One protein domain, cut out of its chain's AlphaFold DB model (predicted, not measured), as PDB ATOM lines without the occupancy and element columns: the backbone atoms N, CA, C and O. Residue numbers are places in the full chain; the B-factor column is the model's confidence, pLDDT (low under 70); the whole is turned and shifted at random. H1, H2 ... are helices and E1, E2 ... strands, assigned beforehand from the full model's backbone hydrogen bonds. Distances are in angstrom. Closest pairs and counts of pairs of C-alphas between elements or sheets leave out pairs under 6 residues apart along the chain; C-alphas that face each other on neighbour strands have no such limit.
ATOM      1  N   ILE A   5     154.683 120.687 137.431       83.88
ATOM      2  CA  ILE A   5     153.429 120.853 138.179       83.88
ATOM      3  C   ILE A   5     152.780 122.206 137.862       83.88
ATOM      4  O   ILE A   5     151.552 122.286 137.830       83.88
ATOM      5  N   GLY A   6     153.583 123.237 137.573       84.94
ATOM      6  CA  GLY A   6     153.101 124.559 137.173       84.94
ATOM      7  C   GLY A   6     152.230 124.512 135.917       84.94
ATOM      8  O   GLY A   6     151.118 125.031 135.939       84.94
ATOM      9  N   PHE A   7     152.666 123.785 134.879       87.56
ATOM     10  CA  PHE A   7     151.895 123.615 133.638       87.56
ATOM     11  C   PHE A   7     150.520 123.010 133.896       87.56
ATOM     12  O   PHE A   7     149.508 123.499 133.401       87.56
ATOM     13  N   GLY A   8     150.449 121.998 134.760       87.56
ATOM     14  CA  GLY A   8     149.181 121.367 135.116       87.56
ATOM     15  C   GLY A   8     148.209 122.270 135.872       87.56
ATOM     16  O   GLY A   8     147.110 121.818 136.176       87.56
ATOM     17  N   LEU A   9     148.576 123.513 136.196       90.31
ATOM     18  CA  LEU A   9     147.701 124.510 136.809       90.31
ATOM     19  C   LEU A   9     147.446 125.731 135.911       90.31
ATOM     20  O   LEU A   9     146.675 126.593 136.317       90.31
ATOM     21  N   GLU A  10     147.997 125.791 134.694       91.06
ATOM     22  CA  GLU A  10     147.910 126.965 133.800       91.06
ATOM     23  C   GLU A  10     146.475 127.348 133.406       91.06
ATOM     24  O   GLU A  10     146.171 128.522 133.171       91.06
ATOM     25  N   ASN A  11     145.547 126.382 133.410       93.38
ATOM     26  CA  ASN A  11     144.125 126.666 133.206       93.38
ATOM     27  C   ASN A  11     143.519 127.545 134.310       93.38
ATOM     28  O   ASN A  11     142.415 128.046 134.130       93.38
ATOM     29  N   PHE A  12     144.186 127.729 135.449       92.31
ATOM     30  CA  PHE A  12     143.736 128.622 136.508       92.31
ATOM     31  C   PHE A  12     144.461 129.965 136.416       92.31
ATOM     32  O   PHE A  12     145.683 130.022 136.323       92.31
ATOM     33  N   ASP A  13     143.708 131.064 136.436       89.88
ATOM     34  CA  ASP A  13     144.299 132.390 136.621       89.88
ATOM     35  C   ASP A  13     144.736 132.627 138.083       89.88
ATOM     36  O   ASP A  13     144.529 131.794 138.971       89.88
ATOM     37  N   ALA A  14     145.309 133.803 138.358       88.50
ATOM     38  CA  ALA A  14     145.810 134.171 139.685       88.50
ATOM     39  C   ALA A  14     144.741 134.170 140.800       88.50
ATOM     40  O   ALA A  14     145.092 134.151 141.980       88.50
ATOM     41  N   ILE A  15     143.451 134.199 140.451       91.56
ATOM     42  CA  ILE A  15     142.326 134.149 141.396       91.56
ATOM     43  C   ILE A  15     141.556 132.819 141.322       91.56
ATOM     44  O   ILE A  15     140.524 132.671 141.976       91.56
ATOM     45  N   GLY A  16     142.058 131.844 140.559       90.81
ATOM     46  CA  GLY A  16     141.511 130.493 140.453       90.81
ATOM     47  C   GLY A  16     140.355 130.326 139.464       90.81
ATOM     48  O   GLY A  16     139.647 129.320 139.541       90.81
ATOM     49  N   ARG A  17     140.120 131.268 138.542       93.06
ATOM     50  CA  ARG A  17     139.132 131.081 137.465       93.06
ATOM     51  C   ARG A  17     139.700 130.195 136.368       93.06
ATOM     52  O   ARG A  17     140.873 130.305 136.021       93.06
ATOM     53  N   TRP A  18     138.835 129.357 135.804       93.44
ATOM     54  CA  TRP A  18     139.176 128.514 134.665       93.44
ATOM     55  C   TRP A  18     139.337 129.334 133.382       93.44
ATOM     56  O   TRP A  18     138.530 130.228 133.110       93.44
ATOM     57  N   ARG A  19     140.346 128.988 132.585       93.69
ATOM     58  CA  ARG A  19     140.652 129.550 131.271       93.69
ATOM     59  C   ARG A  19     141.008 128.432 130.296       93.69
ATOM     60  O   ARG A  19     141.775 127.527 130.629       93.69
ATOM     61  N   ASP A  20     140.492 128.552 129.077       93.25
ATOM     62  CA  ASP A  20     140.858 127.688 127.946       93.25
ATOM     63  C   ASP A  20     141.907 128.345 127.033       93.25
ATOM     64  O   ASP A  20     142.628 127.648 126.321       93.25
ATOM     65  N   LEU A  21     142.005 129.682 127.070       94.19
ATOM     66  CA  LEU A  21     142.914 130.480 126.252       94.19
ATOM     67  C   LEU A  21     143.842 131.340 127.120       94.19
ATOM     68  O   LEU A  21     143.439 131.827 128.181       94.19
ATOM     69  N   ASP A  22     145.069 131.537 126.646       90.19
ATOM     70  CA  ASP A  22     146.043 132.452 127.236       90.19
ATOM     71  C   ASP A  22     145.716 133.927 126.912       90.19
ATOM     72  O   ASP A  22     144.732 134.247 126.239       90.19
ATOM     73  N   GLU A  23     146.553 134.852 127.389       86.56
ATOM     74  CA  GLU A  23     146.388 136.293 127.130       86.56
ATOM     75  C   GLU A  23     146.524 136.665 125.641       86.56
ATOM     76  O   GLU A  23     146.062 137.725 125.222       86.56
ATOM     77  N   ASN A  24     147.111 135.780 124.831       90.12
ATOM     78  CA  ASN A  24     147.312 135.945 123.396       90.12
ATOM     79  C   ASN A  24     146.231 135.235 122.556       90.12
ATOM     80  O   ASN A  24     146.315 135.241 121.327       90.12
ATOM     81  N   GLY A  25     145.232 134.609 123.191       90.50
ATOM     82  CA  GLY A  25     144.169 133.856 122.521       90.50
ATOM     83  C   GLY A  25     144.570 132.458 122.031       90.50
ATOM     84  O   GLY A  25     143.839 131.865 121.239       90.50
ATOM     85  N   GLN A  26     145.710 131.922 122.470       92.06
ATOM     86  CA  GLN A  26     146.166 130.562 122.170       92.06
ATOM     87  C   GLN A  26     145.604 129.566 123.185       92.06
ATOM     88  O   GLN A  26     145.418 129.901 124.350       92.06
ATOM     89  N   ALA A  27     145.346 128.330 122.748       93.19
ATOM     90  CA  ALA A  27     144.905 127.269 123.648       93.19
ATOM     91  C   ALA A  27     145.964 126.994 124.723       93.19
ATOM     92  O   ALA A  27     147.145 126.841 124.407       93.19
ATOM     93  N   ILE A  28     145.530 126.918 125.981       91.69
ATOM     94  CA  ILE A  28     146.422 126.631 127.106       91.69
ATOM     95  C   ILE A  28     146.874 125.170 127.044       91.69
ATOM     96  O   ILE A  28     146.049 124.253 127.063       91.69
ATOM     97  N   ASP A  29     148.189 124.965 127.028       90.06
ATOM     98  CA  ASP A  29     148.806 123.654 127.199       90.06
ATOM     99  C   ASP A  29     149.101 123.405 128.682       90.06
ATOM    100  O   ASP A  29     150.047 123.950 129.252       90.06
ATOM    101  N   ALA A  30     148.263 122.575 129.302       91.56
ATOM    102  CA  ALA A  30     148.424 122.139 130.685       91.56
ATOM    103  C   ALA A  30     149.040 120.736 130.796       91.56
ATOM    104  O   ALA A  30     148.809 120.033 131.785       91.56
ATOM    105  N   SER A  31     149.768 120.292 129.768       91.62
ATOM    106  CA  SER A  31     150.445 119.002 129.770       91.62
ATOM    107  C   SER A  31     151.840 119.065 130.389       91.62
ATOM    108  O   SER A  31     152.516 120.093 130.390       91.62
ATOM    109  N   GLY A  32     152.277 117.945 130.959       90.50
ATOM    110  CA  GLY A  32     153.605 117.840 131.541       90.50
ATOM    111  C   GLY A  32     153.960 116.428 131.983       90.50
ATOM    112  O   GLY A  32     153.109 115.543 132.102       90.50
ATOM    113  N   GLU A  33     155.250 116.238 132.240       90.75
ATOM    114  CA  GLU A  33     155.829 114.986 132.720       90.75
ATOM    115  C   GLU A  33     156.410 115.191 134.121       90.75
ATOM    116  O   GLU A  33     157.266 116.047 134.355       90.75
ATOM    117  N   LEU A  34     155.936 114.397 135.077       87.44
ATOM    118  CA  LEU A  34     156.453 114.373 136.438       87.44
ATOM    119  C   LEU A  34     157.697 113.479 136.534       87.44
ATOM    120  O   LEU A  34     157.821 112.498 135.791       87.44
ATOM    121  N   PRO A  35     158.578 113.726 137.525       83.69
ATOM    122  CA  PRO A  35     159.685 112.829 137.829       83.69
ATOM    123  C   PRO A  35     159.212 111.377 137.970       83.69
ATOM    124  O   PRO A  35     158.292 111.077 138.734       83.69
ATOM    125  N   GLY A  36     159.851 110.469 137.231       83.75
ATOM    126  CA  GLY A  36     159.455 109.061 137.166       83.75
ATOM    127  C   GLY A  36     158.544 108.695 135.988       83.75
ATOM    128  O   GLY A  36     157.996 107.596 135.997       83.75
ATOM    129  N   GLY A  37     158.386 109.576 134.994       86.00
ATOM    130  CA  GLY A  37     157.767 109.251 133.702       86.00
ATOM    131  C   GLY A  37     156.240 109.289 133.683       86.00
ATOM    132  O   GLY A  37     155.612 108.693 132.810       86.00
ATOM    133  N   ARG A  38     155.614 109.927 134.680       89.00
ATOM    134  CA  ARG A  38     154.151 110.053 134.738       89.00
ATOM    135  C   ARG A  38     153.717 111.311 134.005       89.00
ATOM    136  O   ARG A  38     154.077 112.405 134.425       89.00
ATOM    137  N   ASN A  39     152.880 111.143 132.993       92.56
ATOM    138  CA  ASN A  39     152.356 112.249 132.199       92.56
ATOM    139  C   ASN A  39     150.954 112.647 132.657       92.56
ATOM    140  O   ASN A  39     150.185 111.809 133.131       92.56
ATOM    141  N   PHE A  40     150.628 113.919 132.476       94.00
ATOM    142  CA  PHE A  40     149.276 114.458 132.580       94.00
ATOM    143  C   PHE A  40     149.056 115.457 131.444       94.00
ATOM    144  O   PHE A  40     150.009 116.047 130.936       94.00
ATOM    145  N   SER A  41     147.802 115.655 131.054       91.88
ATOM    146  CA  SER A  41     147.414 116.625 130.022       91.88
ATOM    147  C   SER A  41     146.480 117.717 130.540       91.88
ATOM    148  O   SER A  41     146.098 118.609 129.791       91.88
ATOM    149  N   ASN A  42     146.055 117.630 131.800       90.69
ATOM    150  CA  ASN A  42     145.153 118.597 132.408       90.69
ATOM    151  C   ASN A  42     145.265 118.595 133.947       90.69
ATOM    152  O   ASN A  42     145.730 117.615 134.546       90.69
ATOM    153  N   PRO A  43     144.752 119.645 134.620       91.50
ATOM    154  CA  PRO A  43     144.783 119.744 136.078       91.50
ATOM    155  C   PRO A  43     144.074 118.600 136.812       91.50
ATOM    156  O   PRO A  43     144.411 118.278 137.954       91.50
ATOM    157  N   LYS A  44     143.060 117.979 136.196       92.31
ATOM    158  CA  LYS A  44     142.309 116.873 136.806       92.31
ATOM    159  C   LYS A  44     143.162 115.607 136.883       92.31
ATOM    160  O   LYS A  44     143.165 114.942 137.917       92.31
ATOM    161  N   GLU A  45     143.903 115.296 135.827       93.88
ATOM    162  CA  GLU A  45     144.859 114.187 135.796       93.88
ATOM    163  C   GLU A  45     146.016 114.415 136.763       93.88
ATOM    164  O   GLU A  45     146.346 113.513 137.532       93.88
ATOM    165  N   LEU A  46     146.559 115.635 136.817       92.81
ATOM    166  CA  LEU A  46     147.588 115.984 137.796       92.81
ATOM    167  C   LEU A  46     147.100 115.733 139.234       92.81
ATOM    168  O   LEU A  46     147.786 115.074 140.019       92.81
ATOM    169  N   LYS A  47     145.880 116.178 139.571       91.25
ATOM    170  CA  LYS A  47     145.256 115.896 140.878       91.25
ATOM    171  C   LYS A  47     145.128 114.397 141.143       91.25
ATOM    172  O   LYS A  47     145.431 113.955 142.248       91.25
ATOM    173  N   ALA A  48     144.715 113.612 140.146       92.94
ATOM    174  CA  ALA A  48     144.601 112.163 140.282       92.94
ATOM    175  C   ALA A  48     145.961 111.496 140.545       92.94
ATOM    176  O   ALA A  48     146.041 110.580 141.360       92.94
ATOM    177  N   ILE A  49     147.040 111.973 139.915       92.25
ATOM    178  CA  ILE A  49     148.394 111.460 140.158       92.25
ATOM    179  C   ILE A  49     148.856 111.786 141.582       92.25
ATOM    180  O   ILE A  49     149.387 110.906 142.261       92.25
ATOM    181  N   ILE A  50     148.641 113.018 142.052       90.00
ATOM    182  CA  ILE A  50     149.003 113.435 143.417       90.00
ATOM    183  C   ILE A  50     148.217 112.619 144.455       90.00
ATOM    184  O   ILE A  50     148.801 112.138 145.427       90.00
ATOM    185  N   ALA A  51     146.924 112.381 144.213       89.88
ATOM    186  CA  ALA A  51     146.048 111.600 145.090       89.88
ATOM    187  C   ALA A  51     146.458 110.120 145.236       89.88
ATOM    188  O   ALA A  51     146.030 109.446 146.166       89.88
ATOM    189  N   GLN A  52     147.327 109.589 144.369       91.81
ATOM    190  CA  GLN A  52     147.891 108.244 144.564       91.81
ATOM    191  C   GLN A  52     148.911 108.184 145.712       91.81
ATOM    192  O   GLN A  52     149.279 107.097 146.152       91.81
ATOM    193  N   HIS A  53     149.384 109.333 146.206       91.31
ATOM    194  CA  HIS A  53     150.411 109.435 147.247       91.31
ATOM    195  C   HIS A  53     149.854 110.016 148.553       91.31
ATOM    196  O   HIS A  53     150.529 110.817 149.202       91.31
TER     197      HIS A  53
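AT A GLANCE: This is residues 5 to 53 of the 115 residues of an uncharacterized protein of Gimesia maris DSM 8797 (UniProt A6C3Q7). This is a piece with little regular structure: a small two-strand hairpin, E1 and E2, with one short helix, H1, folding back near it at one end, and a long wandering stretch, residues 5 to 31, that makes the other end. The 49 printed residues hold E1, E2 and H1 in chain order; the class is mixed, with 15 residues in named elements. The sheet, order E1 - E2, is antiparallel. The whole is only just compact, close to loose, with a radius of gyration of the C-alphas of 11.4 A, and elongated, spanning 33 by 19 by 12 A.

IN THESE COORDINATES: E1, residues 32 to 34, begins at C-alpha 32 (153.605, 117.840, 131.541) and is 6.6 A long. E2, residues 38 to 40, is 6.9 A long. H1, residues 43 to 51, is 12.2 A long and ends at C-alpha 51 (146.048, 111.600, 145.090).

HOW THE PARTS SIT: E1 and E2 form a hairpin, their directions at 150 degrees; N 34 and O 38, 2.8 A apart, are within hydrogen-bond range. The closest C-alphas of E2 and H1, those of Phe 40 and Leu 46, are 5.7 A apart. E1 and H1 are apart. In H1 every O i to N i+4 pair is within hydrogen-bond range.

THE WHOLE: The C-alphas farthest apart, those of Asn 24 and His 53, are 35.8 A apart. The printed part has no cut, and both links between named elements are tight. No printed residue is under 70 in pLDDT.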